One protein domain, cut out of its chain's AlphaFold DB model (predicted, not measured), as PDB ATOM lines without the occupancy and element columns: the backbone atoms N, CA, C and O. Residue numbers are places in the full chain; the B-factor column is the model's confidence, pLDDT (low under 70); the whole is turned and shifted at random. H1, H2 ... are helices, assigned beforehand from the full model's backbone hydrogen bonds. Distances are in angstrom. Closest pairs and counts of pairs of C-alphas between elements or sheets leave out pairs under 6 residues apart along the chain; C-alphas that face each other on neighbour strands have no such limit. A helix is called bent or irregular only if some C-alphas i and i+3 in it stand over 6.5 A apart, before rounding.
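This is residues 419 to 526 and 675 to 738 of the 952 residues of an uncharacterized protein of hydrothermal vent metagenome (UniProt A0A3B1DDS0). This is a compact cluster of helices built round one long helix, H3, which runs through the core with H7 side by side with it, H1 packed obliquely on it, and H4 and H5 folded back in turn on its later part. The bent helix H6 wraps past H5 and H7 on the side away from H1 and H2, while H2 packs on H1. The printed part has 172 residues with seven named helices, H1 to H7 in order, and no named strand; its class is all helix. The radius of gyration of the C-alphas is 15.4 A, and the C-alphas span 49 by 34 by 25 A.

H1, residues 419 to 429, begins at C-alpha 419 (107.667, 122.975, 75.829). H2 is residues 437 to 447. H3, residues 459 to 479, is 31.1 A long and starts at (105.108, 119.994, 96.526); it has a kink of 26 degrees near residue 472 and is irregular, with C-alphas 472 and 475 7.3 A apart. H4 is residues 485 to 491, and H5, residues 499 to 512, is 20.0 A long. H6, residues 675 to 701, was assigned as one helix by its hydrogen bonds but is bent, with C-alphas 686 and 689 7.4 A apart; its arms are H6a, residues 675 to 686, and H6b, residues 689 to 701, at a steep tilt of 44 degrees. H7, residues 705 to 722, is 25.7 A long and ends at (131.273, 115.441, 85.167).

H3 is the hub, touching H1, H4, H5 and H7. H1, H3 and H7 form a bundle, a group of helices alongside one another. H1 touches residues 468 to 476 of H3 at a steep tilt of 42 degrees, the closest C-alphas being those of Val 425 and Ala 472, 4.0 A apart. H7 touches H3 at a shallow tilt of 15 degrees, the same way, closest at Ser 471 and Tyr 714, whose C-alphas are 4.7 A apart. H3 and H4 are a hairpin, with the C-alphas of Ala 477 and Thr 486 closest at 4.9 A. H4 and H5 are another, closest at the C-alphas of Thr 486 and Ala 509, 5.1 A. H5 touches H6b at Met 501 and Val 691, their closest C-alphas, 5.3 A apart. H6b and H7 are a hairpin at a shallow tilt of 8 degrees, closest at the C-alphas of Glu 699 and Ser 708, 5.8 A. H2 touches H1, with the C-alphas of Ala 424 and Leu 442 closest at 6.0 A. H1 and H6b are apart. Every O i to N i+4 pair is within hydrogen-bond range in H1, H2, H4, H5, H6a, H6b and H7, and 14 of 17 are in H3.

The two C-alphas farthest apart, those of Glu 457 and Ala 526, are 51.0 A from each other. Residues 527 to 674 are not printed, and C-alphas 526 and 675 are 20.8 A apart across the cut. The link from H2 to H3 is long, and residues 513 to 526 and 723 to 738 hold no named element. The mean pLDDT of the printed part is 82.4; residues 450 to 457, 521 to 526 and 727 to 735 are among those under 70.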
ATOM      1  N   SER A 419     106.802 123.329  76.955       93.00
ATOM      2  CA  SER A 419     107.667 122.975  75.829       93.00
ATOM      3  C   SER A 419     108.986 123.742  75.888       93.00
ATOM      4  O   SER A 419     110.048 123.186  75.615       93.00
ATOM      5  N   GLN A 420     108.946 124.988  76.358       92.88
ATOM      6  CA  GLN A 420     110.125 125.809  76.602       92.88
ATOM      7  C   GLN A 420     111.088 125.184  77.624       92.88
ATOM      8  O   GLN A 420     112.296 125.182  77.401       92.88
ATOM      9  N   LEU A 421     110.582 124.615  78.725       92.75
ATOM     10  CA  LEU A 421     111.432 123.968  79.729       92.75
ATOM     11  C   LEU A 421     112.060 122.686  79.171       92.75
ATOM     12  O   LEU A 421     113.244 122.445  79.383       92.75
ATOM     13  N   ILE A 422     111.302 121.900  78.402       94.56
ATOM     14  CA  ILE A 422     111.832 120.707  77.724       94.56
ATOM     15  C   ILE A 422     112.930 121.099  76.730       94.56
ATOM     16  O   ILE A 422     113.995 120.479  76.706       94.56
ATOM     17  N   ARG A 423     112.708 122.157  75.942       94.38
ATOM     18  CA  ARG A 423     113.710 122.699  75.021       94.38
ATOM     19  C   ARG A 423     114.959 123.158  75.771       94.38
ATOM     20  O   ARG A 423     116.053 122.772  75.374       94.38
ATOM     21  N   ALA A 424     114.812 123.882  76.879       93.88
ATOM     22  CA  ALA A 424     115.938 124.320  77.699       93.88
ATOM     23  C   ALA A 424     116.723 123.146  78.309       93.88
ATOM     24  O   ALA A 424     117.949 123.184  78.318       93.88
ATOM     25  N   VAL A 425     116.054 122.077  78.763       93.94
ATOM     26  CA  VAL A 425     116.725 120.844  79.227       93.94
ATOM     27  C   VAL A 425     117.509 120.196  78.084       93.94
ATOM     28  O   VAL A 425     118.686 119.884  78.246       93.94
ATOM     29  N   THR A 426     116.885 120.059  76.911       93.19
ATOM     30  CA  THR A 426     117.494 119.432  75.725       93.19
ATOM     31  C   THR A 426     118.723 120.201  75.248       93.19
ATOM     32  O   THR A 426     119.795 119.633  75.048       93.19
ATOM     33  N   LEU A 427     118.574 121.513  75.065       92.06
ATOM     34  CA  LEU A 427     119.624 122.393  74.568       92.06
ATOM     35  C   LEU A 427     120.703 122.634  75.626       92.06
ATOM     36  O   LEU A 427     121.883 122.668  75.295       92.06
ATOM     37  N   GLY A 428     120.323 122.748  76.900       90.12
ATOM     38  CA  GLY A 428     121.246 122.983  78.007       90.12
ATOM     39  C   GLY A 428     122.213 121.823  78.225       90.12
ATOM     40  O   GLY A 428     123.398 122.045  78.452       90.12
ATOM     41  N   GLN A 429     121.743 120.586  78.061       88.56
ATOM     42  CA  GLN A 429     122.582 119.382  78.085       88.56
ATOM     43  C   GLN A 429     123.575 119.316  76.911       88.56
ATOM     44  O   GLN A 429     124.658 118.751  77.041       88.56
ATOM     45  N   ASN A 430     123.240 119.945  75.781       87.12
ATOM     46  CA  ASN A 430     124.012 119.884  74.539       87.12
ATOM     47  C   ASN A 430     124.760 121.184  74.201       87.12
ATOM     48  O   ASN A 430     125.343 121.290  73.122       87.12
ATOM     49  N   VAL A 431     124.782 122.178  75.095       87.25
ATOM     50  CA  VAL A 431     125.570 123.395  74.872       87.25
ATOM     51  C   VAL A 431     127.063 123.057  74.927       87.25
ATOM     52  O   VAL A 431     127.545 122.429  75.876       87.25
ATOM     53  N   ARG A 432     127.801 123.444  73.884       81.25
ATOM     54  CA  ARG A 432     129.247 123.186  73.760       81.25
ATOM     55  C   ARG A 432     130.087 124.454  73.696       81.25
ATOM     56  O   ARG A 432     131.229 124.435  74.136       81.25
ATOM     57  N   HIS A 433     129.499 125.550  73.223       77.44
ATOM     58  CA  HIS A 433     130.180 126.827  73.057       77.44
ATOM     59  C   HIS A 433     129.393 127.966  73.721       77.44
ATOM     60  O   HIS A 433     128.159 127.904  73.783       77.44
ATOM     61  N   PRO A 434     130.087 129.016  74.202       75.69
ATOM     62  CA  PRO A 434     129.454 130.194  74.796       75.69
ATOM     63  C   PRO A 434     128.606 130.998  73.807       75.69
ATOM     64  O   PRO A 434     127.693 131.711  74.223       75.69
ATOM     65  N   VAL A 435     128.913 130.890  72.512       72.94
ATOM     66  CA  VAL A 435     128.249 131.593  71.413       72.94
ATOM     67  C   VAL A 435     127.836 130.570  70.365       72.94
ATOM     68  O   VAL A 435     128.562 129.616  70.101       72.94
ATOM     69  N   GLY A 436     126.640 130.746  69.807       72.75
ATOM     70  CA  GLY A 436     126.061 129.854  68.806       72.75
ATOM     71  C   GLY A 436     124.536 129.855  68.853       72.75
ATOM     72  O   GLY A 436     123.930 130.455  69.746       72.75
ATOM     73  N   GLU A 437     123.895 129.173  67.904       80.00
ATOM     74  CA  GLU A 437     122.427 129.095  67.827       80.00
ATOM     75  C   GLU A 437     121.808 128.509  69.105       80.00
ATOM     76  O   GLU A 437     120.831 129.049  69.621       80.00
ATOM     77  N   VAL A 438     122.421 127.465  69.675       86.12
ATOM     78  CA  VAL A 438     121.981 126.841  70.937       86.12
ATOM     79  C   VAL A 438     121.999 127.848  72.090       86.12
ATOM     80  O   VAL A 438     121.000 127.991  72.794       86.12
ATOM     81  N   ALA A 439     123.100 128.589  72.263       85.38
ATOM     82  CA  ALA A 439     123.225 129.600  73.313       85.38
ATOM     83  C   ALA A 439     122.223 130.753  73.117       85.38
ATOM     84  O   ALA A 439     121.615 131.217  74.083       85.38
ATOM     85  N   LYS A 440     121.979 131.178  71.870       84.69
ATOM     86  CA  LYS A 440     120.972 132.203  71.541       84.69
ATOM     87  C   LYS A 440     119.557 131.754  71.927       84.69
ATOM     88  O   LYS A 440     118.843 132.506  72.587       84.69
ATOM     89  N   VAL A 441     119.158 130.528  71.575       87.25
ATOM     90  CA  VAL A 441     117.835 129.987  71.945       87.25
ATOM     91  C   VAL A 441     117.707 129.845  73.463       87.25
ATOM     92  O   VAL A 441     116.707 130.280  74.028       87.25
ATOM     93  N   LEU A 442     118.740 129.328  74.134       89.50
ATOM     94  CA  LEU A 442     118.773 129.223  75.596       89.50
ATOM     95  C   LEU A 442     118.657 130.581  76.290       89.50
ATOM     96  O   LEU A 442     117.968 130.685  77.297       89.50
ATOM     97  N   THR A 443     119.286 131.624  75.747       87.75
ATOM     98  CA  THR A 443     119.179 132.988  76.288       87.75
ATOM     99  C   THR A 443     117.724 133.452  76.310       87.75
ATOM    100  O   THR A 443     117.242 133.938  77.331       87.75
ATOM    101  N   ASN A 444     116.998 133.240  75.209       86.44
ATOM    102  CA  ASN A 444     115.577 133.573  75.134       86.44
ATOM    103  C   ASN A 444     114.742 132.730  76.111       86.44
ATOM    104  O   ASN A 444     113.864 133.271  76.778       86.44
ATOM    105  N   ASP A 445     115.044 131.432  76.227       88.44
ATOM    106  CA  ASP A 445     114.334 130.521  77.131       88.44
ATOM    107  C   ASP A 445     114.579 130.866  78.611       88.44
ATOM    108  O   ASP A 445     113.655 130.813  79.419       88.44
ATOM    109  N   PHE A 446     115.794 131.259  78.998       88.69
ATOM    110  CA  PHE A 446     116.092 131.634  80.384       88.69
ATOM    111  C   PHE A 446     115.521 133.002  80.770       88.69
ATOM    112  O   PHE A 446     115.146 133.188  81.928       88.69
ATOM    113  N   MET A 447     115.404 133.942  79.826       84.00
ATOM    114  CA  MET A 447     114.822 135.267  80.080       84.00
ATOM    115  C   MET A 447     113.327 135.225  80.401       84.00
ATOM    116  O   MET A 447     112.847 136.070  81.156       84.00
ATOM    117  N   SER A 448     112.581 134.271  79.842       77.12
ATOM    118  CA  SER A 448     111.133 134.167  80.055       77.12
ATOM    119  C   SER A 448     110.734 133.258  81.221       77.12
ATOM    120  O   SER A 448     109.544 133.150  81.515       77.12
ATOM    121  N   PHE A 449     111.680 132.620  81.922       79.56
ATOM    122  CA  PHE A 449     111.341 131.799  83.084       79.56
ATOM    123  C   PHE A 449     110.855 132.653  84.265       79.56
ATOM    124  O   PHE A 449     111.621 133.385  84.890       79.56
ATOM    125  N   SER A 450     109.568 132.509  84.597       63.62
ATOM    126  CA  SER A 450     108.898 133.164  85.723       63.62
ATOM    127  C   SER A 450     108.608 132.184  86.870       63.62
ATOM    128  O   SER A 450     108.610 130.960  86.710       63.62
ATOM    129  N   SER A 451     108.309 132.720  88.059       58.78
ATOM    130  CA  SER A 451     107.871 131.940  89.228       58.78
ATOM    131  C   SER A 451     106.512 131.243  89.046       58.78
ATOM    132  O   SER A 451     106.130 130.428  89.883       58.78
ATOM    133  N   GLU A 452     105.792 131.533  87.957       58.25
ATOM    134  CA  GLU A 452     104.452 131.008  87.648       58.25
ATOM    135  C   GLU A 452     104.457 129.508  87.300       58.25
ATOM    136  O   GLU A 452     103.417 128.859  87.348       58.25
ATOM    137  N   MET A 453     105.628 128.925  87.007       67.06
ATOM    138  CA  MET A 453     105.776 127.479  86.763       67.06
ATOM    139  C   MET A 453     105.623 126.622  88.033       67.06
ATOM    140  O   MET A 453     105.439 125.405  87.944       67.06
ATOM    141  N   THR A 454     105.714 127.243  89.213       65.94
ATOM    142  CA  THR A 454     105.579 126.579  90.517       65.94
ATOM    143  C   THR A 454     104.265 126.959  91.194       65.94
ATOM    144  O   THR A 454     103.809 128.092  91.085       65.94
ATOM    145  N   ASN A 455     103.655 126.016  91.910       68.25
ATOM    146  CA  ASN A 455     102.383 126.193  92.605       68.25
ATOM    147  C   ASN A 455     102.532 125.794  94.077       68.25
ATOM    148  O   ASN A 455     102.875 124.652  94.362       68.25
ATOM    149  N   GLU A 456     102.260 126.710  95.006       65.94
ATOM    150  CA  GLU A 456     102.486 126.516  96.449       65.94
ATOM    151  C   GLU A 456     101.782 125.283  97.043       65.94
ATOM    152  O   GLU A 456     102.266 124.733  98.029       65.94
ATOM    153  N   GLU A 457     100.703 124.800  96.423       69.62
ATOM    154  CA  GLU A 457      99.905 123.672  96.920       69.62
ATOM    155  C   GLU A 457     100.414 122.291  96.463       69.62
ATOM    156  O   GLU A 457      99.972 121.271  96.989       69.62
ATOM    157  N   LEU A 458     101.335 122.221  95.490       78.06
ATOM    158  CA  LEU A 458     101.794 120.961  94.888       78.06
ATOM    159  C   LEU A 458     103.303 120.762  95.030       78.06
ATOM    160  O   LEU A 458     104.083 121.034  94.115       78.06
ATOM    161  N   GLU A 459     103.704 120.221  96.177       82.31
ATOM    162  CA  GLU A 459     105.108 119.994  96.526       82.31
ATOM    163  C   GLU A 459     105.848 119.111  95.503       82.31
ATOM    164  O   GLU A 459     106.899 119.504  95.002       82.31
ATOM    165  N   GLU A 460     105.279 117.966  95.111       83.75
ATOM    166  CA  GLU A 460     105.920 117.029  94.171       83.75
ATOM    167  C   GLU A 460     106.080 117.599  92.755       83.75
ATOM    168  O   GLU A 460     107.093 117.365  92.093       83.75
ATOM    169  N   TRP A 461     105.102 118.385  92.295       86.81
ATOM    170  CA  TRP A 461     105.183 119.078  91.010       86.81
ATOM    171  C   TRP A 461     106.313 120.107  91.017       86.81
ATOM    172  O   TRP A 461     107.142 120.136  90.106       86.81
ATOM    173  N   ASN A 462     106.389 120.916  92.078       87.31
ATOM    174  CA  ASN A 462     107.441 121.915  92.231       87.31
ATOM    175  C   ASN A 462     108.822 121.270  92.290       87.31
ATOM    176  O   ASN A 462     109.749 121.769  91.657       87.31
ATOM    177  N   LEU A 463     108.955 120.151  93.009       87.81
ATOM    178  CA  LEU A 463     110.184 119.359  93.039       87.81
ATOM    179  C   LEU A 463     110.592 118.926  91.627       87.81
ATOM    180  O   LEU A 463     111.736 119.154  91.232       87.81
ATOM    181  N   GLY A 464     109.652 118.389  90.843       89.12
ATOM    182  CA  GLY A 464     109.889 118.015  89.448       89.12
ATOM    183  C   GLY A 464     110.403 119.180  88.595       89.12
ATOM    184  O   GLY A 464     111.437 119.065  87.936       89.12
ATOM    185  N   ILE A 465     109.737 120.337  88.658       89.56
ATOM    186  CA  ILE A 465     110.152 121.545  87.925       89.56
ATOM    187  C   ILE A 465     111.522 122.053  88.396       89.56
ATOM    188  O   ILE A 465     112.356 122.418  87.568       89.56
ATOM    189  N   HIS A 466     111.805 122.035  89.700       89.06
ATOM    190  CA  HIS A 466     113.101 122.452  90.236       89.06
ATOM    191  C   HIS A 466     114.251 121.546  89.783       89.06
ATOM    192  O   HIS A 466     115.335 122.054  89.492       89.06
ATOM    193  N   PHE A 467     114.049 120.229  89.694       91.38
ATOM    194  CA  PHE A 467     115.061 119.320  89.151       91.38
ATOM    195  C   PHE A 467     115.274 119.531  87.649       91.38
ATOM    196  O   PHE A 467     116.422 119.584  87.207       91.38
ATOM    197  N   LEU A 468     114.212 119.738  86.863       92.25
ATOM    198  CA  LEU A 468     114.343 120.048  85.432       92.25
ATOM    199  C   LEU A 468     115.060 121.383  85.188       92.25
ATOM    200  O   LEU A 468     115.959 121.443  84.354       92.25
ATOM    201  N   LEU A 469     114.735 122.435  85.948       91.62
ATOM    202  CA  LEU A 469     115.424 123.728  85.847       91.62
ATOM    203  C   LEU A 469     116.916 123.600  86.153       91.62
ATOM    204  O   LEU A 469     117.737 124.143  85.417       91.62
ATOM    205  N   GLN A 470     117.281 122.852  87.196       91.38
ATOM    206  CA  GLN A 470     118.688 122.579  87.502       91.38
ATOM    207  C   GLN A 470     119.357 121.773  86.380       91.38
ATOM    208  O   GLN A 470     120.456 122.117  85.952       91.38
ATOM    209  N   SER A 471     118.666 120.770  85.834       92.44
ATOM    210  CA  SER A 471     119.153 119.972  84.697       92.44
ATOM    211  C   SER A 471     119.441 120.836  83.467       92.44
ATOM    212  O   SER A 471     120.445 120.630  82.792       92.44
ATOM    213  N   ALA A 472     118.583 121.822  83.194       93.56
ATOM    214  CA  ALA A 472     118.734 122.742  82.072       93.56
ATOM    215  C   ALA A 472     119.870 123.756  82.262       93.56
ATOM    216  O   ALA A 472     120.406 124.248  81.277       93.56
ATOM    217  N   THR A 473     120.230 124.102  83.501       93.19
ATOM    218  CA  THR A 473     121.082 125.271  83.797       93.19
ATOM    219  C   THR A 473     122.493 124.931  84.258       93.19
ATOM    220  O   THR A 473     123.381 125.758  84.073       93.19
ATOM    221  N   LEU A 474     122.746 123.730  84.793       92.00
ATOM    222  CA  LEU A 474     124.065 123.328  85.304       92.00
ATOM    223  C   LEU A 474     125.197 123.500  84.278       92.00
ATOM    224  O   LEU A 474     126.189 124.173  84.550       92.00
ATOM    225  N   ARG A 475     125.049 122.900  83.093       91.50
ATOM    226  CA  ARG A 475     126.069 122.953  82.037       91.50
ATOM    227  C   ARG A 475     126.160 124.342  81.383       91.50
ATOM    228  O   ARG A 475     127.279 124.852  81.280       91.50
ATOM    229  N   PRO A 476     125.048 125.013  81.012       91.94
ATOM    230  CA  PRO A 476     125.119 126.379  80.494       91.94
ATOM    231  C   PRO A 476     125.711 127.387  81.478       91.94
ATOM    232  O   PRO A 476     126.389 128.302  81.032       91.94
ATOM    233  N   ALA A 477     125.541 127.215  82.793       90.88
ATOM    234  CA  ALA A 477     126.165 128.098  83.778       90.88
ATOM    235  C   ALA A 477     127.705 128.066  83.719       90.88
ATOM    236  O   ALA A 477     128.331 129.077  84.015       90.88
ATOM    237  N   LEU A 478     128.318 126.951  83.299       88.94
ATOM    238  CA  LEU A 478     129.769 126.871  83.105       88.94
ATOM    239  C   LEU A 478     130.194 127.264  81.688       88.94
ATOM    240  O   LEU A 478     131.093 128.080  81.527       88.94
ATOM    241  N   ILE A 479     129.567 126.690  80.658       86.62
ATOM    242  CA  ILE A 479     130.031 126.815  79.263       86.62
ATOM    243  C   ILE A 479     129.545 128.114  78.608       86.62
ATOM    244  O   ILE A 479     130.247 128.707  77.796       86.62
ATOM    245  N   ALA A 480     128.338 128.564  78.949       86.56
ATOM    246  CA  ALA A 480     127.681 129.711  78.330       86.56
ATOM    247  C   ALA A 480     126.969 130.589  79.384       86.56
ATOM    248  O   ALA A 480     125.752 130.797  79.293       86.56
ATOM    249  N   PRO A 481     127.689 131.130  80.392       84.44
ATOM    250  CA  PRO A 481     127.085 131.879  81.504       84.44
ATOM    251  C   PRO A 481     126.277 133.100  81.035       84.44
ATOM    252  O   PRO A 481     125.281 133.477  81.651       84.44
ATOM    253  N   ALA A 482     126.647 133.659  79.878       78.00
ATOM    254  CA  ALA A 482     125.966 134.767  79.212       78.00
ATOM    255  C   ALA A 482     124.486 134.502  78.879       78.00
ATOM    256  O   ALA A 482     123.736 135.456  78.691       78.00
ATOM    257  N   THR A 483     124.070 133.233  78.823       84.19
ATOM    258  CA  THR A 483     122.674 132.838  78.576       84.19
ATOM    259  C   THR A 483     121.730 133.202  79.725       84.19
ATOM    260  O   THR A 483     120.518 133.135  79.565       84.19
ATOM    261  N   GLY A 484     122.258 133.580  80.896       83.81
ATOM    262  CA  GLY A 484     121.460 133.839  82.097       83.81
ATOM    263  C   GLY A 484     121.169 132.583  82.924       83.81
ATOM    264  O   GLY A 484     120.485 132.665  83.946       83.81
ATOM    265  N   ALA A 485     121.728 131.429  82.545       88.69
ATOM    266  CA  ALA A 485     121.581 130.174  83.280       88.69
ATOM    267  C   ALA A 485     121.994 130.291  84.755       88.69
ATOM    268  O   ALA A 485     121.328 129.736  85.626       88.69
ATOM    269  N   THR A 486     123.044 131.063  85.051       87.81
ATOM    270  CA  THR A 486     123.531 131.307  86.415       87.81
ATOM    271  C   THR A 486     122.477 131.974  87.302       87.81
ATOM    272  O   THR A 486     122.265 131.566  88.447       87.81
ATOM    273  N   HIS A 487     121.761 132.960  86.756       85.50
ATOM    274  CA  HIS A 487     120.678 133.649  87.452       85.50
ATOM    275  C   HIS A 487     119.514 132.695  87.749       85.50
ATOM    276  O   HIS A 487     119.032 132.628  88.882       85.50
ATOM    277  N   VAL A 488     119.110 131.888  86.763       87.19
ATOM    278  CA  VAL A 488     118.056 130.879  86.946       87.19
ATOM    279  C   VAL A 488     118.470 129.853  88.005       87.19
ATOM    280  O   VAL A 488     117.695 129.575  88.918       87.19
ATOM    281  N   LEU A 489     119.709 129.356  87.948       87.38
ATOM    282  CA  LEU A 489     120.256 128.357  88.869       87.38
ATOM    283  C   LEU A 489     120.255 128.845  90.332       87.38
ATOM    284  O   LEU A 489     119.978 128.066  91.246       87.38
ATOM    285  N   ARG A 490     120.505 130.138  90.573       84.19
ATOM    286  CA  ARG A 490     120.436 130.753  91.913       84.19
ATOM    287  C   ARG A 490     119.022 130.855  92.456       84.19
ATOM    288  O   ARG A 490     118.810 130.585  93.640       84.19
ATOM    289  N   ASN A 491     118.080 131.210  91.590       82.81
ATOM    290  CA  ASN A 491     116.689 131.456  91.961       82.81
ATOM    291  C   ASN A 491     115.890 130.169  92.216       82.81
ATOM    292  O   ASN A 491     114.776 130.229  92.739       82.81
ATOM    293  N   VAL A 492     116.446 128.991  91.909       82.56
ATOM    294  CA  VAL A 492     115.843 127.711  92.301       82.56
ATOM    295  C   VAL A 492     115.795 127.610  93.835       82.56
ATOM    296  O   VAL A 492     116.814 127.760  94.521       82.56
ATOM    297  N   LYS A 493     114.616 127.316  94.396       77.44
ATOM    298  CA  LYS A 493     114.427 127.166  95.849       77.44
ATOM    299  C   LYS A 493     115.296 126.033  96.412       77.44
ATOM    300  O   LYS A 493     115.584 125.052  95.730       77.44
ATOM    301  N   MET A 494     115.748 126.186  97.657       68.94
ATOM    302  CA  MET A 494     116.489 125.136  98.360       68.94
ATOM    303  C   MET A 494     115.543 123.981  98.709       68.94
ATOM    304  O   MET A 494     114.470 124.211  99.262       68.94
ATOM    305  N   LEU A 495     115.957 122.749  98.410       72.81
ATOM    306  CA  LEU A 495     115.212 121.543  98.768       72.81
ATOM    307  C   LEU A 495     115.577 121.116 100.197       72.81
ATOM    308  O   LEU A 495     116.760 121.041 100.546       72.81
ATOM    309  N   ALA A 496     114.579 120.847 101.038       68.25
ATOM    310  CA  ALA A 496     114.807 120.415 102.416       68.25
ATOM    311  C   ALA A 496     115.546 119.064 102.439       68.25
ATOM    312  O   ALA A 496     115.039 118.077 101.925       68.25
ATOM    313  N   GLY A 497     116.748 119.016 103.026       71.12
ATOM    314  CA  GLY A 497     117.593 117.811 103.040       71.12
ATOM    315  C   GLY A 497     118.551 117.661 101.848       71.12
ATOM    316  O   GLY A 497     119.203 116.627 101.743       71.12
ATOM    317  N   GLY A 498     118.655 118.673 100.975       78.88
ATOM    318  CA  GLY A 498     119.571 118.707  99.827       78.88
ATOM    319  C   GLY A 498     120.765 119.648 100.017       78.88
ATOM    320  O   GLY A 498     120.935 120.588  99.240       78.88
ATOM    321  N   SER A 499     121.538 119.475 101.091       83.69
ATOM    322  CA  SER A 499     122.660 120.365 101.422       83.69
ATOM    323  C   SER A 499     123.821 120.268 100.435       83.69
ATOM    324  O   SER A 499     124.340 121.299 100.008       83.69
ATOM    325  N   GLU A 500     124.211 119.057 100.038       86.56
ATOM    326  CA  GLU A 500     125.280 118.853  99.060       86.56
ATOM    327  C   GLU A 500     124.833 119.293  97.672       86.56
ATOM    328  O   GLU A 500     125.582 119.995  96.996       86.56
ATOM    329  N   MET A 501     123.589 119.002  97.279       87.44
ATOM    330  CA  MET A 501     123.007 119.526  96.036       87.44
ATOM    331  C   MET A 501     123.018 121.053  95.991       87.44
ATOM    332  O   MET A 501     123.403 121.646  94.982       87.44
ATOM    333  N   HIS A 502     122.629 121.705  97.088       87.12
ATOM    334  CA  HIS A 502     122.652 123.160  97.179       87.12
ATOM    335  C   HIS A 502     124.076 123.713  97.067       87.12
ATOM    336  O   HIS A 502     124.312 124.632  96.285       87.12
ATOM    337  N   ASN A 503     125.036 123.138  97.795       86.56
ATOM    338  CA  ASN A 503     126.434 123.569  97.748       86.56
ATOM    339  C   ASN A 503     127.044 123.375  96.356       86.56
ATOM    340  O   ASN A 503     127.713 124.274  95.849       86.56
ATOM    341  N   TYR A 504     126.770 122.233  95.722       88.25
ATOM    342  CA  TYR A 504     127.195 121.923  94.359       88.25
ATOM    343  C   TYR A 504     126.688 122.980  93.374       88.25
ATOM    344  O   TYR A 504     127.458 123.598  92.640       88.25
ATOM    345  N   ARG A 505     125.385 123.262  93.433       88.50
ATOM    346  CA  ARG A 505     124.718 124.278  92.622       88.50
ATOM    347  C   ARG A 505     125.305 125.672  92.830       88.50
ATOM    348  O   ARG A 505     125.567 126.381  91.862       88.50
ATOM    349  N   VAL A 506     125.482 126.079  94.085       87.75
ATOM    350  CA  VAL A 506     126.044 127.390  94.436       87.75
ATOM    351  C   VAL A 506     127.464 127.516  93.903       87.75
ATOM    352  O   VAL A 506     127.799 128.567  93.367       87.75
ATOM    353  N   ARG A 507     128.280 126.459  93.974       87.88
ATOM    354  CA  ARG A 507     129.648 126.492  93.447       87.88
ATOM    355  C   ARG A 507     129.684 126.662  91.929       87.88
ATOM    356  O   ARG A 507     130.406 127.532  91.448       87.88
ATOM    357  N   VAL A 508     128.862 125.906  91.200       88.56
ATOM    358  CA  VAL A 508     128.697 126.060  89.742       88.56
ATOM    359  C   VAL A 508     128.235 127.477  89.398       88.56
ATOM    360  O   VAL A 508     128.812 128.120  88.523       88.56
ATOM    361  N   ALA A 509     127.252 128.004  90.133       86.31
ATOM    362  CA  ALA A 509     126.762 129.357  89.915       86.31
ATOM    363  C   ALA A 509     127.830 130.424  90.209       86.31
ATOM    364  O   ALA A 509     127.960 131.370  89.450       86.31
ATOM    365  N   LEU A 510     128.612 130.280  91.285       84.88
ATOM    366  CA  LEU A 510     129.696 131.208  91.638       84.88
ATOM    367  C   LEU A 510     130.814 131.244  90.592       84.88
ATOM    368  O   LEU A 510     131.442 132.285  90.422       84.88
ATOM    369  N   PHE A 511     131.080 130.124  89.919       84.06
ATOM    370  CA  PHE A 511     132.021 130.099  88.804       84.06
ATOM    371  C   PHE A 511     131.435 130.808  87.578       84.06
ATOM    372  O   PHE A 511     132.063 131.718  87.041       84.06
ATOM    373  N   GLY A 512     130.210 130.449  87.178       80.06
ATOM    374  CA  GLY A 512     129.523 131.067  86.037       80.06
ATOM    375  C   GLY A 512     129.312 132.572  86.197       80.06
ATOM    376  O   GLY A 512     129.386 133.323  85.228       80.06
ATOM    377  N   ASP A 513     129.116 133.020  87.435       76.00
ATOM    378  CA  ASP A 513     129.029 134.425  87.817       76.00
ATOM    379  C   ASP A 513     130.263 135.213  87.437       76.00
ATOM    380  O   ASP A 513     130.135 136.387  87.183       76.00
ATOM    381  N   GLN A 514     131.448 134.613  87.349       76.00
ATOM    382  CA  GLN A 514     132.645 135.338  86.918       76.00
ATOM    383  C   GLN A 514     132.582 135.703  85.421       76.00
ATOM    384  O   GLN A 514     133.508 136.321  84.896       76.00
ATOM    385  N   SER A 515     131.496 135.329  84.722       61.00
ATOM    386  CA  SER A 515     131.244 135.541  83.290       61.00
ATOM    387  C   SER A 515     132.378 135.043  82.389       61.00
ATOM    388  O   SER A 515     132.523 135.464  81.238       61.00
ATOM    389  N   GLN A 516     133.193 134.118  82.897       69.56
ATOM    390  CA  GLN A 516     134.209 133.423  82.131       69.56
ATOM    391  C   GLN A 516     133.641 132.067  81.712       69.56
ATOM    392  O   GLN A 516     133.438 131.212  82.574       69.56
ATOM    393  N   PRO A 517     133.338 131.867  80.416       77.81
ATOM    394  CA  PRO A 517     132.927 130.560  79.944       77.81
ATOM    395  C   PRO A 517     134.073 129.571  80.142       77.81
ATOM    396  O   PRO A 517     135.216 129.854  79.775       77.81
ATOM    397  N   LEU A 518     133.758 128.423  80.728       79.00
ATOM    398  CA  LEU A 518     134.665 127.294  80.794       79.00
ATOM    399  C   LEU A 518     134.780 126.703  79.393       79.00
ATOM    400  O   LEU A 518     133.802 126.171  78.867       79.00
ATOM    401  N   ASP A 519     135.970 126.790  78.807       73.50
ATOM    402  CA  ASP A 519     136.268 126.075  77.574       73.50
ATOM    403  C   ASP A 519     136.554 124.598  77.913       73.50
ATOM    404  O   ASP A 519     137.506 124.315  78.647       73.50
ATOM    405  N   PRO A 520     135.742 123.641  77.430       71.25
ATOM    406  CA  PRO A 520     135.933 122.219  77.722       71.25
ATOM    407  C   PRO A 520     137.283 121.670  77.240       71.25
ATOM    408  O   PRO A 520     137.807 120.722  77.836       71.25
ATOM    409  N   ASN A 521     137.878 122.290  76.217       69.44
ATOM    410  CA  ASN A 521     139.185 121.906  75.684       69.44
ATOM    411  C   ASN A 521     140.327 122.184  76.683       69.44
ATOM    412  O   ASN A 521     141.407 121.622  76.551       69.44
ATOM    413  N   ILE A 522     140.083 122.948  77.762       69.69
ATOM    414  CA  ILE A 522     141.040 123.160  78.870       69.69
ATOM    415  C   ILE A 522     141.403 121.850  79.600       69.69
ATOM    416  O   ILE A 522     142.476 121.736  80.201       69.69
ATOM    417  N   PHE A 523     140.543 120.836  79.547       67.75
ATOM    418  CA  PHE A 523     140.831 119.528  80.144       67.75
ATOM    419  C   PHE A 523     141.121 118.447  79.102       67.75
ATOM    420  O   PHE A 523     141.693 117.412  79.440       67.75
ATOM    421  N   LYS A 524     140.759 118.676  77.839       69.31
ATOM    422  CA  LYS A 524     140.743 117.659  76.787       69.31
ATOM    423  C   LYS A 524     141.773 118.025  75.725       69.31
ATOM    424  O   LYS A 524     141.591 118.979  74.979       69.31
ATOM    425  N   ARG A 525     142.888 117.289  75.674       59.94
ATOM    426  CA  ARG A 525     143.873 117.449  74.591       59.94
ATOM    427  C   ARG A 525     143.262 116.968  73.281       59.94
ATOM    428  O   ARG A 525     142.636 115.911  73.273       59.94
ATOM    429  N   ALA A 526     143.528 117.683  72.188       55.38
ATOM    430  CA  ALA A 526     143.247 117.164  70.857       55.38
ATOM    431  C   ALA A 526     143.994 115.831  70.684       55.38
ATOM    432  O   ALA A 526     145.217 115.762  70.846       55.38
ATOM    433  N   GLN A 675     143.946 127.939  87.505       74.75
ATOM    434  CA  GLN A 675     143.676 127.533  88.893       74.75
ATOM    435  C   GLN A 675     142.177 127.513  89.266       74.75
ATOM    436  O   GLN A 675     141.744 126.524  89.853       74.75
ATOM    437  N   PRO A 676     141.340 128.500  88.872       78.31
ATOM    438  CA  PRO A 676     139.907 128.460  89.178       78.31
ATOM    439  C   PRO A 676     139.181 127.239  88.594       78.31
ATOM    440  O   PRO A 676     138.203 126.770  89.170       78.31
ATOM    441  N   ALA A 677     139.651 126.722  87.454       77.88
ATOM    442  CA  ALA A 677     139.084 125.538  86.815       77.88
ATOM    443  C   ALA A 677     139.519 124.247  87.535       77.88
ATOM    444  O   ALA A 677     138.721 123.317  87.652       77.88
ATOM    445  N   ILE A 678     140.750 124.210  88.066       79.31
ATOM    446  CA  ILE A 678     141.248 123.120  88.923       79.31
ATOM    447  C   ILE A 678     140.444 123.070  90.225       79.31
ATOM    448  O   ILE A 678     139.882 122.025  90.550       79.31
ATOM    449  N   ASP A 679     140.316 124.207  90.914       84.19
ATOM    450  CA  ASP A 679     139.580 124.311  92.179       84.19
ATOM    451  C   ASP A 679     138.111 123.880  92.002       84.19
ATOM    452  O   ASP A 679     137.557 123.148  92.825       84.19
ATOM    453  N   LEU A 680     137.475 124.293  90.896       86.50
ATOM    454  CA  LEU A 680     136.116 123.873  90.555       86.50
ATOM    455  C   LEU A 680     136.020 122.353  90.356       86.50
ATOM    456  O   LEU A 680     135.100 121.731  90.888       86.50
ATOM    457  N   ASN A 681     136.947 121.759  89.602       85.44
ATOM    458  CA  ASN A 681     136.968 120.321  89.327       85.44
ATOM    459  C   ASN A 681     137.142 119.504  90.620       85.44
ATOM    460  O   ASN A 681     136.392 118.557  90.862       85.44
ATOM    461  N   GLU A 682     138.078 119.894  91.489       85.31
ATOM    462  CA  GLU A 682     138.295 119.230  92.779       85.31
ATOM    463  C   GLU A 682     137.052 119.292  93.672       85.31
ATOM    464  O   GLU A 682     136.624 118.272  94.216       85.31
ATOM    465  N   GLU A 683     136.422 120.461  93.784       85.31
ATOM    466  CA  GLU A 683     135.211 120.628  94.590       85.31
ATOM    467  C   GLU A 683     134.008 119.860  94.028       85.31
ATOM    468  O   GLU A 683     133.237 119.275  94.797       85.31
ATOM    469  N   ILE A 684     133.847 119.825  92.702       86.44
ATOM    470  CA  ILE A 684     132.808 119.030  92.032       86.44
ATOM    471  C   ILE A 684     133.007 117.542  92.332       86.44
ATOM    472  O   ILE A 684     132.047 116.865  92.710       86.44
ATOM    473  N   ARG A 685     134.244 117.040  92.231       86.50
ATOM    474  CA  ARG A 685     134.589 115.635  92.504       86.50
ATOM    475  C   ARG A 685     134.355 115.254  93.961       86.50
ATOM    476  O   ARG A 685     133.751 114.220  94.226       86.50
ATOM    477  N   GLN A 686     134.766 116.100  94.906       89.25
ATOM    478  CA  GLN A 686     134.591 115.842  96.342       89.25
ATOM    479  C   GLN A 686     133.117 115.728  96.757       89.25
ATOM    480  O   GLN A 686     132.790 114.982  97.677       89.25
ATOM    481  N   ARG A 687     132.219 116.465  96.093       88.06
ATOM    482  CA  ARG A 687     130.790 116.528  96.449       88.06
ATOM    483  C   ARG A 687     129.917 115.544  95.680       88.06
ATOM    484  O   ARG A 687     128.772 115.320  96.069       88.06
ATOM    485  N   GLN A 688     130.439 114.956  94.608       86.56
ATOM    486  CA  GLN A 688     129.678 114.134  93.673       86.56
ATOM    487  C   GLN A 688     128.944 112.977  94.367       86.56
ATOM    488  O   GLN A 688     127.726 112.857  94.246       86.56
ATOM    489  N   GLU A 689     129.658 112.159  95.142       88.69
ATOM    490  CA  GLU A 689     129.073 111.006  95.841       88.69
ATOM    491  C   GLU A 689     127.977 111.431  96.836       88.69
ATOM    492  O   GLU A 689     126.916 110.806  96.914       88.69
ATOM    493  N   GLY A 690     128.189 112.551  97.537       90.25
ATOM    494  CA  GLY A 690     127.204 113.145  98.443       90.25
ATOM    495  C   GLY A 690     125.923 113.568  97.720       90.25
ATOM    496  O   GLY A 690     124.827 113.239  98.175       90.25
ATOM    497  N   VAL A 691     126.053 114.215  96.558       90.44
ATOM    498  CA  VAL A 691     124.920 114.615  95.708       90.44
ATOM    499  C   VAL A 691     124.130 113.400  95.216       90.44
ATOM    500  O   VAL A 691     122.905 113.383  95.340       90.44
ATOM    501  N   PHE A 692     124.794 112.355  94.713       90.75
ATOM    502  CA  PHE A 692     124.104 111.131  94.281       90.75
ATOM    503  C   PHE A 692     123.410 110.413  95.448       90.75
ATOM    504  O   PHE A 692     122.300 109.904  95.278       90.75
ATOM    505  N   SER A 693     124.014 110.414  96.642       89.62
ATOM    506  CA  SER A 693     123.397 109.866  97.857       89.62
ATOM    507  C   SER A 693     122.153 110.652  98.280       89.62
ATOM    508  O   SER A 693     121.137 110.048  98.631       89.62
ATOM    509  N   GLU A 694     122.198 111.988  98.235       90.94
ATOM    510  CA  GLU A 694     121.024 112.827  98.492       90.94
ATOM    511  C   GLU A 694     119.920 112.545  97.462       90.94
ATOM    512  O   GLU A 694     118.788 112.278  97.862       90.94
ATOM    513  N   LEU A 695     120.236 112.488  96.163       89.81
ATOM    514  CA  LEU A 695     119.253 112.172  95.118       89.81
ATOM    515  C   LEU A 695     118.583 110.812  95.315       89.81
ATOM    516  O   LEU A 695     117.366 110.713  95.174       89.81
ATOM    517  N   ALA A 696     119.346 109.781  95.683       88.56
ATOM    518  CA  ALA A 696     118.788 108.466  95.991       88.56
ATOM    519  C   ALA A 696     117.825 108.522  97.192       88.56
ATOM    520  O   ALA A 696     116.766 107.898  97.165       88.56
ATOM    521  N   LYS A 697     118.140 109.311  98.230       88.31
ATOM    522  CA  LYS A 697     117.233 109.512  99.373       88.31
ATOM    523  C   LYS A 697     115.942 110.207  98.951       88.31
ATOM    524  O   LYS A 697     114.874 109.742  99.340       88.31
ATOM    525  N   PHE A 698     116.019 111.263  98.138       85.81
ATOM    526  CA  PHE A 698     114.833 111.939  97.597       85.81
ATOM    527  C   PHE A 698     113.972 110.993  96.755       85.81
ATOM    528  O   PHE A 698     112.758 110.959  96.929       85.81
ATOM    529  N   GLU A 699     114.590 110.171  95.910       85.88
ATOM    530  CA  GLU A 699     113.886 109.161  95.115       85.88
ATOM    531  C   GLU A 699     113.182 108.113  95.994       85.88
ATOM    532  O   GLU A 699     112.067 107.710  95.689       85.88
ATOM    533  N   THR A 700     113.773 107.716  97.128       86.50
ATOM    534  CA  THR A 700     113.100 106.812  98.083       86.50
ATOM    535  C   THR A 700     112.028 107.494  98.939       86.50
ATOM    536  O   THR A 700     111.087 106.832  99.374       86.50
ATOM    537  N   ALA A 701     112.168 108.795  99.212       84.56
ATOM    538  CA  ALA A 701     111.245 109.556 100.051       84.56
ATOM    539  C   ALA A 701     109.961 109.957  99.308       84.56
ATOM    540  O   ALA A 701     108.908 110.077  99.932       84.56
ATOM    541  N   HIS A 702     110.041 110.137  97.988       81.94
ATOM    542  CA  HIS A 702     108.913 110.508  97.140       81.94
ATOM    543  C   HIS A 702     108.552 109.351  96.204       81.94
ATOM    544  O   HIS A 702     109.292 109.041  95.278       81.94
ATOM    545  N   SER A 703     107.372 108.752  96.374       75.75
ATOM    546  CA  SER A 703     106.873 107.669  95.503       75.75
ATOM    547  C   SER A 703     106.302 108.161  94.163       75.75
ATOM    548  O   SER A 703     105.611 107.423  93.462       75.75
ATOM    549  N   SER A 704     106.519 109.433  93.831       84.38
ATOM    550  CA  SER A 704     105.898 110.103  92.695       84.38
ATOM    551  C   SER A 704     106.710 109.918  91.428       84.38
ATOM    552  O   SER A 704     107.872 110.316  91.351       84.38
ATOM    553  N   PHE A 705     106.064 109.395  90.390       84.56
ATOM    554  CA  PHE A 705     106.691 109.189  89.089       84.56
ATOM    555  C   PHE A 705     107.269 110.481  88.479       84.56
ATOM    556  O   PHE A 705     108.304 110.446  87.813       84.56
ATOM    557  N   VAL A 706     106.624 111.627  88.727       86.62
ATOM    558  CA  VAL A 706     107.095 112.948  88.277       86.62
ATOM    559  C   VAL A 706     108.458 113.273  88.884       86.62
ATOM    560  O   VAL A 706     109.379 113.674  88.173       86.62
ATOM    561  N   VAL A 707     108.607 113.046  90.192       88.06
ATOM    562  CA  VAL A 707     109.854 113.313  90.917       88.06
ATOM    563  C   VAL A 707     110.950 112.355  90.458       88.06
ATOM    564  O   VAL A 707     112.039 112.815  90.127       88.06
ATOM    565  N   SER A 708     110.666 111.053  90.340       87.94
ATOM    566  CA  SER A 708     111.642 110.072  89.841       87.94
ATOM    567  C   SER A 708     112.125 110.401  88.423       87.94
ATOM    568  O   SER A 708     113.322 110.355  88.150       87.94
ATOM    569  N   SER A 709     111.213 110.808  87.533       88.38
ATOM    570  CA  SER A 709     111.548 111.205  86.158       88.38
ATOM    571  C   SER A 709     112.436 112.451  86.115       88.38
ATOM    572  O   SER A 709     113.434 112.500  85.392       88.38
ATOM    573  N   ALA A 710     112.119 113.456  86.933       91.12
ATOM    574  CA  ALA A 710     112.922 114.668  87.029       91.12
ATOM    575  C   ALA A 710     114.305 114.405  87.653       91.12
ATOM    576  O   ALA A 710     115.303 114.959  87.187       91.12
ATOM    577  N   ILE A 711     114.388 113.525  88.660       91.50
ATOM    578  CA  ILE A 711     115.657 113.073  89.251       91.50
ATOM    579  C   ILE A 711     116.505 112.348  88.206       91.50
ATOM    580  O   ILE A 711     117.704 112.601  88.144       91.50
ATOM    581  N   ALA A 712     115.916 111.498  87.360       90.44
ATOM    582  CA  ALA A 712     116.643 110.834  86.278       90.44
ATOM    583  C   ALA A 712     117.258 111.850  85.295       90.44
ATOM    584  O   ALA A 712     118.442 111.746  84.966       90.44
ATOM    585  N   CYS A 713     116.502 112.885  84.911       91.25
ATOM    586  CA  CYS A 713     117.006 113.978  84.072       91.25
ATOM    587  C   CYS A 713     118.163 114.735  84.745       91.25
ATOM    588  O   CYS A 713     119.181 115.016  84.111       91.25
ATOM    589  N   TYR A 714     118.034 115.026  86.042       92.38
ATOM    590  CA  TYR A 714     119.062 115.734  86.805       92.38
ATOM    591  C   TYR A 714     120.321 114.894  87.013       92.38
ATOM    592  O   TYR A 714     121.437 115.394  86.879       92.38
ATOM    593  N   ARG A 715     120.154 113.593  87.251       92.25
ATOM    594  CA  ARG A 715     121.242 112.618  87.328       92.25
ATOM    595  C   ARG A 715     122.036 112.587  86.023       92.25
ATOM    596  O   ARG A 715     123.261 112.659  86.063       92.25
ATOM    597  N   ASN A 716     121.348 112.547  84.882       90.50
ATOM    598  CA  ASN A 716     121.987 112.611  83.568       90.50
ATOM    599  C   ASN A 716     122.751 113.932  83.366       90.50
ATOM    600  O   ASN A 716     123.904 113.916  82.945       90.50
ATOM    601  N   ALA A 717     122.159 115.070  83.743       90.94
ATOM    602  CA  ALA A 717     122.829 116.369  83.658       90.94
ATOM    603  C   ALA A 717     124.099 116.443  84.532       90.94
ATOM    604  O   ALA A 717     125.102 117.011  84.106       90.94
ATOM    605  N   LEU A 718     124.087 115.843  85.728       91.19
ATOM    606  CA  LEU A 718     125.266 115.744  86.596       91.19
ATOM    607  C   LEU A 718     126.364 114.857  85.995       91.19
ATOM    608  O   LEU A 718     127.536 115.215  86.083       91.19
ATOM    609  N   HIS A 719     126.001 113.732  85.372       89.12
ATOM    610  CA  HIS A 719     126.959 112.893  84.647       89.12
ATOM    611  C   HIS A 719     127.594 113.654  83.480       89.12
ATOM    612  O   HIS A 719     128.811 113.761  83.423       89.12
ATOM    613  N   GLN A 720     126.792 114.302  82.633       84.50
ATOM    614  CA  GLN A 720     127.308 115.098  81.513       84.50
ATOM    615  C   GLN A 720     128.185 116.279  81.951       84.50
ATOM    616  O   GLN A 720     129.084 116.695  81.217       84.50
ATOM    617  N   LEU A 721     127.899 116.867  83.115       87.56
ATOM    618  CA  LEU A 721     128.734 117.911  83.705       87.56
ATOM    619  C   LEU A 721     130.070 117.339  84.183       87.56
ATOM    620  O   LEU A 721     131.101 117.975  84.008       87.56
ATOM    621  N   TYR A 722     130.060 116.139  84.760       85.31
ATOM    622  CA  TYR A 722     131.273 115.441  85.167       85.31
ATOM    623  C   TYR A 722     132.136 115.036  83.963       85.31
ATOM    624  O   TYR A 722     133.342 115.278  83.981       85.31
ATOM    625  N   ASP A 723     131.521 114.541  82.886       83.62
ATOM    626  CA  ASP A 723     132.194 114.205  81.620       83.62
ATOM    627  C   ASP A 723     132.893 115.421  80.986       83.62
ATOM    628  O   ASP A 723     133.773 115.286  80.136       83.62
ATOM    629  N   LEU A 724     132.529 116.644  81.388       81.31
ATOM    630  CA  LEU A 724     133.228 117.857  80.968       81.31
ATOM    631  C   LEU A 724     134.663 117.922  81.507       81.31
ATOM    632  O   LEU A 724     135.548 118.436  80.827       81.31
ATOM    633  N   PHE A 725     134.877 117.400  82.714       79.62
ATOM    634  CA  PHE A 725     136.150 117.423  83.437       79.62
ATOM    635  C   PHE A 725     136.937 116.114  83.311       79.62
ATOM    636  O   PHE A 725     138.012 115.987  83.906       79.62
ATOM    637  N   ASP A 726     136.389 115.119  82.616       77.00
ATOM    638  CA  ASP A 726     137.053 113.841  82.400       77.00
ATOM    639  C   ASP A 726     137.964 113.903  81.169       77.00
ATOM    640  O   ASP A 726     137.514 114.176  80.054       77.00
ATOM    641  N   THR A 727     139.250 113.630  81.384       68.75
ATOM    642  CA  THR A 727     140.295 113.631  80.355       68.75
ATOM    643  C   THR A 727     140.169 112.464  79.380       68.75
ATOM    644  O   THR A 727     140.681 112.556  78.269       68.75
ATOM    645  N   GLU A 728     139.527 111.361  79.783       67.69
ATOM    646  CA  GLU A 728     139.381 110.162  78.941       67.69
ATOM    647  C   GLU A 728     138.190 110.251  77.979       67.69
ATOM    648  O   GLU A 728     138.120 109.505  77.001       67.69
ATOM    649  N   THR A 729     137.259 111.178  78.219       67.94
ATOM    650  CA  THR A 729     136.084 111.350  77.359       67.94
ATOM    651  C   THR A 729     136.394 112.313  76.207       67.94
ATOM    652  O   THR A 729     136.698 113.487  76.457       67.94
ATOM    653  N   PRO A 730     136.281 111.884  74.935       62.53
ATOM    654  CA  PRO A 730     136.544 112.767  73.804       62.53
ATOM    655  C   PRO A 730     135.573 113.953  73.813       62.53
ATOM    656  O   PRO A 730     134.378 113.809  74.096       62.53
ATOM    657  N   PHE A 731     136.083 115.153  73.530       63.94
ATOM    658  CA  PHE A 731     135.217 116.292  73.264       63.94
ATOM    659  C   PHE A 731     134.739 116.203  71.821       63.94
ATOM    660  O   PHE A 731     135.527 116.322  70.895       63.94
ATOM    661  N   LEU A 732     133.443 115.989  71.616       62.78
ATOM    662  CA  LEU A 732     132.862 116.179  70.290       62.78
ATOM    663  C   LEU A 732     132.714 117.690  70.071       62.78
ATOM    664  O   LEU A 732     131.892 118.306  70.752       62.78
ATOM    665  N   SER A 733     133.505 118.285  69.176       55.75
ATOM    666  CA  SER A 733     133.410 119.717  68.834       55.75
ATOM    667  C   SER A 733     132.360 120.021  67.757       55.75
ATOM    668  O   SER A 733     132.223 121.173  67.341       55.75
ATOM    669  N   GLU A 734     131.605 119.027  67.290       61.62
ATOM    670  CA  GLU A 734     130.592 119.261  66.265       61.62
ATOM    671  C   GLU A 734     129.499 120.214  66.780       61.62
ATOM    672  O   GLU A 734     128.896 120.010  67.845       61.62
ATOM    673  N   VAL A 735     129.259 121.288  66.022       60.19
ATOM    674  CA  VAL A 735     128.234 122.287  66.330       60.19
ATOM    675  C   VAL A 735     126.863 121.645  66.135       60.19
ATOM    676  O   VAL A 735     126.370 121.470  65.021       60.19
ATOM    677  N   LEU A 736     126.217 121.298  67.247       71.25
ATOM    678  CA  LEU A 736     124.865 120.754  67.225       71.25
ATOM    679  C   LEU A 736     123.867 121.864  66.891       71.25
ATOM    680  O   LEU A 736     123.686 122.812  67.657       71.25
ATOM    681  N   ASN A 737     123.177 121.728  65.760       79.75
ATOM    682  CA  ASN A 737     122.081 122.625  65.419       79.75
ATOM    683  C   ASN A 737     120.845 122.302  66.293       79.75
ATOM    684  O   ASN A 737     120.461 121.127  66.372       79.75
ATOM    685  N   PRO A 738     120.167 123.300  66.904       84.94
ATOM    686  CA  PRO A 738     118.933 123.082  67.666       84.94
ATOM    687  C   PRO A 738     117.885 122.236  66.928       84.94
ATOM    688  O   PRO A 738     117.187 121.435  67.553       84.94
TER     689      PRO A 738